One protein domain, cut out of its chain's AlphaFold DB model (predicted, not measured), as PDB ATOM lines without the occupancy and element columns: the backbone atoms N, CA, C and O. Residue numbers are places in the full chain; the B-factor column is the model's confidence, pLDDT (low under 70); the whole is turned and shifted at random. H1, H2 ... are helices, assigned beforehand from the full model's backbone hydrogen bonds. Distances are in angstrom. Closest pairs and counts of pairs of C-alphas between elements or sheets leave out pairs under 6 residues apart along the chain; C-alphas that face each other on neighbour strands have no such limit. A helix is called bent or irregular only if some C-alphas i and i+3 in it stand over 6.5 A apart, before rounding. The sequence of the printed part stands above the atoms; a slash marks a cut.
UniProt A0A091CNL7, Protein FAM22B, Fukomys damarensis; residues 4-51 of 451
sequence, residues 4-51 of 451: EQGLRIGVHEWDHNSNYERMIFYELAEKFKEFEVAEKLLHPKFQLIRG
ATOM      1  N   GLU A   4      48.696  23.547 -65.301       93.50
ATOM      2  CA  GLU A   4      49.939  24.239 -65.681       93.50
ATOM      3  C   GLU A   4      49.715  25.637 -66.287       93.50
ATOM      4  O   GLU A   4      50.591  26.502 -66.257       93.50
ATOM      5  N   GLN A   5      48.558  25.870 -66.910       92.94
ATOM      6  CA  GLN A   5      48.189  27.181 -67.439       92.94
ATOM      7  C   GLN A   5      47.572  28.061 -66.347       92.94
ATOM      8  O   GLN A   5      47.930  29.231 -66.267       92.94
ATOM      9  N   GLY A   6      46.726  27.495 -65.479       95.00
ATOM     10  CA  GLY A   6      46.185  28.193 -64.310       95.00
ATOM     11  C   GLY A   6      47.277  28.645 -63.336       95.00
ATOM     12  O   GLY A   6      47.285  29.800 -62.938       95.00
ATOM     13  N   LEU A   7      48.257  27.784 -63.036       95.00
ATOM     14  CA  LEU A   7      49.401  28.122 -62.180       95.00
ATOM     15  C   LEU A   7      50.239  29.269 -62.755       95.00
ATOM     16  O   LEU A   7      50.588  30.191 -62.028       95.00
ATOM     17  N   ARG A   8      50.528  29.258 -64.063       92.94
ATOM     18  CA  ARG A   8      51.278  30.353 -64.708       92.94
ATOM     19  C   ARG A   8      50.507  31.672 -64.732       92.94
ATOM     20  O   ARG A   8      51.132  32.716 -64.605       92.94
ATOM     21  N   ILE A   9      49.181  31.624 -64.879       94.50
ATOM     22  CA  ILE A   9      48.319  32.809 -64.767       94.50
ATOM     23  C   ILE A   9      48.340  33.330 -63.324       94.50
ATOM     24  O   ILE A   9      48.668  34.490 -63.121       94.50
ATOM     25  N   GLY A  10      48.119  32.465 -62.329       92.94
ATOM     26  CA  GLY A  10      48.110  32.852 -60.914       92.94
ATOM     27  C   GLY A  10      49.451  33.389 -60.404       92.94
ATOM     28  O   GLY A  10      49.461  34.359 -59.656       92.94
ATOM     29  N   VAL A  11      50.588  32.830 -60.840       93.19
ATOM     30  CA  VAL A  11      51.923  33.390 -60.535       93.19
ATOM     31  C   VAL A  11      52.095  34.765 -61.182       93.19
ATOM     32  O   VAL A  11      52.541  35.694 -60.522       93.19
ATOM     33  N   HIS A  12      51.686  34.929 -62.442       91.81
ATOM     34  CA  HIS A  12      51.759  36.226 -63.114       91.81
ATOM     35  C   HIS A  12      50.860  37.274 -62.436       91.81
ATOM     36  O   HIS A  12      51.295  38.401 -62.228       91.81
ATOM     37  N   GLU A  13      49.629  36.928 -62.063       93.56
ATOM     38  CA  GLU A  13      48.722  37.803 -61.307       93.56
ATOM     39  C   GLU A  13      49.312  38.153 -59.931       93.56
ATOM     40  O   GLU A  13      49.360  39.325 -59.559       93.56
ATOM     41  N   TRP A  14      49.880  37.171 -59.225       93.25
ATOM     42  CA  TRP A  14      50.582  37.376 -57.958       93.25
ATOM     43  C   TRP A  14      51.788  38.319 -58.072       93.25
ATOM     44  O   TRP A  14      52.006  39.154 -57.191       93.25
ATOM     45  N   ASP A  15      52.545  38.251 -59.169       89.38
ATOM     46  CA  ASP A  15      53.656  39.162 -59.473       89.38
ATOM     47  C   ASP A  15      53.187  40.603 -59.773       89.38
ATOM     48  O   ASP A  15      53.975  41.544 -59.655       89.38
ATOM     49  N   HIS A  16      51.896  40.813 -60.056       91.00
ATOM     50  CA  HIS A  16      51.300  42.141 -60.269       91.00
ATOM     51  C   HIS A  16      50.617  42.736 -59.024       91.00
ATOM     52  O   HIS A  16      50.299  43.926 -59.035       91.00
ATOM     53  N   ASN A  17      50.439  41.968 -57.942       90.75
ATOM     54  CA  ASN A  17      49.907  42.488 -56.677       90.75
ATOM     55  C   ASN A  17      50.804  43.585 -56.069       90.75
ATOM     56  O   ASN A  17      52.025  43.622 -56.257       90.75
ATOM     57  N   SER A  18      50.204  44.471 -55.279       90.94
ATOM     58  CA  SER A  18      50.938  45.456 -54.485       90.94
ATOM     59  C   SER A  18      51.701  44.796 -53.330       90.94
ATOM     60  O   SER A  18      51.344  43.721 -52.840       90.94
ATOM     61  N   ASN A  19      52.749  45.460 -52.832       91.69
ATOM     62  CA  ASN A  19      53.492  44.970 -51.663       91.69
ATOM     63  C   ASN A  19      52.609  44.870 -50.406       91.69
ATOM     64  O   ASN A  19      52.822  43.979 -49.589       91.69
ATOM     65  N   TYR A  20      51.591  45.728 -50.289       92.56
ATOM     66  CA  TYR A  20      50.616  45.700 -49.199       92.56
ATOM     67  C   TYR A  20      49.725  44.446 -49.246       92.56
ATOM     68  O   TYR A  20      49.578  43.757 -48.242       92.56
ATOM     69  N   GLU A  21      49.208  44.076 -50.422       93.56
ATOM     70  CA  GLU A  21      48.421  42.842 -50.592       93.56
ATOM     71  C   GLU A  21      49.260  41.582 -50.336       93.56
ATOM     72  O   GLU A  21      48.776  40.630 -49.719       93.56
ATOM     73  N   ARG A  22      50.538  41.579 -50.748       94.19
ATOM     74  CA  ARG A  22      51.462  40.477 -50.430       94.19
ATOM     75  C   ARG A  22      51.733  40.363 -48.932       94.19
ATOM     76  O   ARG A  22      51.736  39.253 -48.409       94.19
ATOM     77  N   MET A  23      51.934  41.490 -48.249       94.25
ATOM     78  CA  MET A  23      52.120  41.541 -46.797       94.25
ATOM     79  C   MET A  23      50.908  40.948 -46.064       94.25
ATOM     80  O   MET A  23      51.081  40.018 -45.282       94.25
ATOM     81  N   ILE A  24      49.690  41.403 -46.394       94.88
ATOM     82  CA  ILE A  24      48.436  40.880 -45.819       94.88
ATOM     83  C   ILE A  24      48.324  39.367 -46.027       94.88
ATOM     84  O   ILE A  24      48.019  38.629 -45.095       94.88
ATOM     85  N   PHE A  25      48.583  38.879 -47.243       94.50
ATOM     86  CA  PHE A  25      48.521  37.448 -47.533       94.50
ATOM     87  C   PHE A  25      49.501  36.631 -46.683       94.50
ATOM     88  O   PHE A  25      49.121  35.576 -46.178       94.50
ATOM     89  N   TYR A  26      50.745  37.093 -46.515       95.06
ATOM     90  CA  TYR A  26      51.722  36.376 -45.694       95.06
ATOM     91  C   TYR A  26      51.368  36.417 -44.203       95.06
ATOM     92  O   TYR A  26      51.501  35.387 -43.543       95.06
ATOM     93  N   GLU A  27      50.831  37.530 -43.699       96.00
ATOM     94  CA  GLU A  27      50.319  37.644 -42.326       96.00
ATOM     95  C   GLU A  27      49.134  36.688 -42.076       96.00
ATOM     96  O   GLU A  27      49.106  35.953 -41.086       96.00
ATOM     97  N   LEU A  28      48.172  36.616 -43.007       96.62
ATOM     98  CA  LEU A  28      47.065  35.654 -42.932       96.62
ATOM     99  C   LEU A  28      47.555  34.204 -43.058       96.62
ATOM    100  O   LEU A  28      47.044  33.324 -42.366       96.62
ATOM    101  N   ALA A  29      48.547  33.935 -43.909       94.81
ATOM    102  CA  ALA A  29      49.133  32.604 -44.060       94.81
ATOM    103  C   ALA A  29      49.932  32.164 -42.820       94.81
ATOM    104  O   ALA A  29      50.031  30.966 -42.550       94.81
ATOM    105  N   GLU A  30      50.494  33.102 -42.057       94.06
ATOM    106  CA  GLU A  30      51.104  32.844 -40.751       94.06
ATOM    107  C   GLU A  30      50.038  32.518 -39.697       94.06
ATOM    108  O   GLU A  30      50.095  31.442 -39.097       94.06
ATOM    109  N   LYS A  31      48.990  33.344 -39.578       93.44
ATOM    110  CA  LYS A  31      47.830  33.079 -38.703       93.44
ATOM    111  C   LYS A  31      47.150  31.737 -39.013       93.44
ATOM    112  O   LYS A  31      46.769  31.005 -38.102       93.44
ATOM    113  N   PHE A  32      47.056  31.350 -40.287       93.19
ATOM    114  CA  PHE A  32      46.514  30.041 -40.673       93.19
ATOM    115  C   PHE A  32      47.428  28.871 -40.264       93.19
ATOM    116  O   PHE A  32      46.935  27.812 -39.877       93.19
ATOM    117  N   LYS A  33      48.758  29.041 -40.291       90.12
ATOM    118  CA  LYS A  33      49.697  28.028 -39.770       90.12
ATOM    119  C   LYS A  33      49.596  27.882 -38.255       90.12
ATOM    120  O   LYS A  33      49.684  26.761 -37.761       90.12
ATOM    121  N   GLU A  34      49.408  28.984 -37.532       88.56
ATOM    122  CA  GLU A  34      49.150  28.958 -36.091       88.56
ATOM    123  C   GLU A  34      47.852  28.196 -35.785       88.56
ATOM    124  O   GLU A  34      47.867  27.265 -34.977       88.56
ATOM    125  N   PHE A  35      46.771  28.485 -36.520       87.44
ATOM    126  CA  PHE A  35      45.522  27.723 -36.441       87.44
ATOM    127  C   PHE A  35      45.733  26.229 -36.735       87.44
ATOM    128  O   PHE A  35      45.301  25.393 -35.950       87.44
ATOM    129  N   GLU A  36      46.465  25.866 -37.796       84.44
ATOM    130  CA  GLU A  36      46.806  24.468 -38.101       84.44
ATOM    131  C   GLU A  36      47.566  23.764 -36.958       84.44
ATOM    132  O   GLU A  36      47.472  22.544 -36.815       84.44
ATOM    133  N   VAL A  37      48.379  24.483 -36.179       85.81
ATOM    134  CA  VAL A  37      49.100  23.924 -35.020       85.81
ATOM    135  C   VAL A  37      48.162  23.783 -33.821       85.81
ATOM    136  O   VAL A  37      48.143  22.721 -33.196       85.81
ATOM    137  N   ALA A  38      47.348  24.803 -33.535       83.19
ATOM    138  CA  ALA A  38      46.341  24.770 -32.479       83.19
ATOM    139  C   ALA A  38      45.296  23.665 -32.718       83.19
ATOM    140  O   ALA A  38      45.008  22.879 -31.816       83.19
ATOM    141  N   GLU A  39      44.806  23.520 -33.951       82.31
ATOM    142  CA  GLU A  39      43.885  22.458 -34.360       82.31
ATOM    143  C   GLU A  39      44.515  21.070 -34.179       82.31
ATOM    144  O   GLU A  39      43.882  20.184 -33.612       82.31
ATOM    145  N   LYS A  40      45.784  20.863 -34.565       78.12
ATOM    146  CA  LYS A  40      46.483  19.575 -34.350       78.12
ATOM    147  C   LYS A  40      46.651  19.215 -32.870       78.12
ATOM    148  O   LYS A  40      46.721  18.024 -32.558       78.12
ATOM    149  N   LEU A  41      46.731  20.207 -31.979       78.69
ATOM    150  CA  LEU A  41      46.790  20.010 -30.525       78.69
ATOM    151  C   LEU A  41      45.406  19.742 -29.920       78.69
ATOM    152  O   LEU A  41      45.282  18.856 -29.075       78.69
ATOM    153  N   LEU A  42      44.377  20.465 -30.368       78.06
ATOM    154  CA  LEU A  42      42.985  20.307 -29.928       78.06
ATOM    155  C   LEU A  42      42.360  19.000 -30.446       78.06
ATOM    156  O   LEU A  42      41.606  18.331 -29.741       78.06
ATOM    157  N   HIS A  43      42.741  18.590 -31.656       70.06
ATOM    158  CA  HIS A  43      42.182  17.455 -32.381       70.06
ATOM    159  C   HIS A  43      43.242  16.416 -32.830       70.06
ATOM    160  O   HIS A  43      43.278  16.042 -34.010       70.06
ATOM    161  N   PRO A  44      44.060  15.823 -31.924       63.16
ATOM    162  CA  PRO A  44      45.111  14.862 -32.304       63.16
ATOM    163  C   PRO A  44      44.579  13.642 -33.070       63.16
ATOM    164  O   PRO A  44      45.292  13.016 -33.854       63.16
ATOM    165  N   LYS A  45      43.300  13.311 -32.859       57.88
ATOM    166  CA  LYS A  45      42.597  12.172 -33.458       57.88
ATOM    167  C   LYS A  45      42.474  12.269 -34.988       57.88
ATOM    168  O   LYS A  45      42.414  11.234 -35.644       57.88
ATOM    169  N   PHE A  46      42.505  13.473 -35.566       57.94
ATOM    170  CA  PHE A  46      42.422  13.677 -37.021       57.94
ATOM    171  C   PHE A  46      43.758  13.416 -37.736       57.94
ATOM    172  O   PHE A  46      43.770  13.067 -38.919       57.94
ATOM    173  N   GLN A  47      44.889  13.451 -37.016       57.56
ATOM    174  CA  GLN A  47      46.187  13.039 -37.573       57.56
ATOM    175  C   GLN A  47      46.203  11.549 -37.963       57.56
ATOM    176  O   GLN A  47      46.928  11.160 -38.878       57.56
ATOM    177  N   LEU A  48      45.353  10.724 -37.336       53.97
ATOM    178  CA  LEU A  48      45.198   9.304 -37.666       53.97
ATOM    179  C   LEU A  48      44.564   9.075 -39.051       53.97
ATOM    180  O   LEU A  48      44.828   8.051 -39.670       53.97
ATOM    181  N   ILE A  49      43.759  10.021 -39.550       49.19
ATOM    182  CA  ILE A  49      43.072   9.921 -40.852       49.19
ATOM    183  C   ILE A  49      43.940  10.492 -41.987       49.19
ATOM    184  O   ILE A  49      43.886  10.003 -43.113       49.19
ATOM    185  N   ARG A  50      44.814  11.469 -41.696       45.12
ATOM    186  CA  ARG A  50      45.817  11.966 -42.663       45.12
ATOM    187  C   ARG A  50      46.983  10.983 -42.865       45.12
ATOM    188  O   ARG A  50      47.693  11.066 -43.865       45.12
ATOM    189  N   GLY A  51      47.165  10.038 -41.940       44.16
ATOM    190  CA  GLY A  51      48.086   8.914 -42.072       44.16
ATOM    191  C   GLY A  51      47.491   7.762 -42.883       44.16
ATOM    192  O   GLY A  51      46.931   6.831 -42.311       44.16
TER     193      GLY A  51
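This is residues 4 to 51 of the 451 residues of the protein "Protein FAM22B" of Fukomys damarensis (UniProt A0A091CNL7). Three helices make an open, flat bracket, a wide U: the long helix H2 is the crossbar, and H1 and the shorter H3 turn off from its two ends as arms on the same side of it. The space between the arms is empty, H1 touches no helix, and the three do not close into a bundle. The printed part has 48 residues, with three named helices in the order H1, H2, H3 and no named strand; the class is all helix. The whole is extended, with a radius of gyration of the C-alphas of 15.8 A, and its C-alphas span 41 by 27 by 7 A along the three main axes, an outline that is only just flat.

Find C-alpha 4 at (49.939, 24.239, -65.681), where H1 begins; it holds residues 4 to 16 and measures 18.8 A from first to last C-alpha. After the two residues that follow H1, look for C-alpha 19 at (53.492, 44.970, -51.663), where H2 begins, residues 19 to 42, the longest helix with 24 residues. From there H2 runs 34.5 A to C-alpha 42 at (42.985, 20.307, -29.928). After His 43 you reach H3, residues 44 to 50, which measures 10.8 A and ends at C-alpha 50 at (45.817, 11.966, -42.663). No helix is bent or irregular.

Start with H1 and go on to H2: the two are apart, but only just, with their closest C-alphas 8.2 A from each other, and a tight link of 2 residues joins them. At the other end of H2, a tight link of 1 residue leads into H3. H2 and H3 are close but not clearly touching, with 2 pairs of C-alphas within 8 A; look at the C-alphas of Lys 40 and Gln 47, the closest pair, 7.3 A apart. Their lines stand about perpendicular, but only just, at 71 degrees, and their centres are 20.8 A apart. H1 and H3 are apart. In the backbone of H2 every O i to N i+4 pair is within hydrogen-bond range; in H1 8 of 9 are, and in H3 1 of 3, beside 3 of 4 O i to N i+3 pairs.

The two C-alphas farthest apart are those of His 16 and Lys 45, at 41.1 A, while the first and last printed C-alphas, Glu 4 and Gly 51, are 28.2 A apart. Residues 4 to 13, 15 to 21 and 23 to 51 stand free. The printed part runs from 4 to 51 with no cut, and no link is long. Read the B-factor column for confidence: the mean pLDDT of the printed part is 84.3, and residues 44 to 51 of this predicted model are under 70, with a mean of 55 in H3.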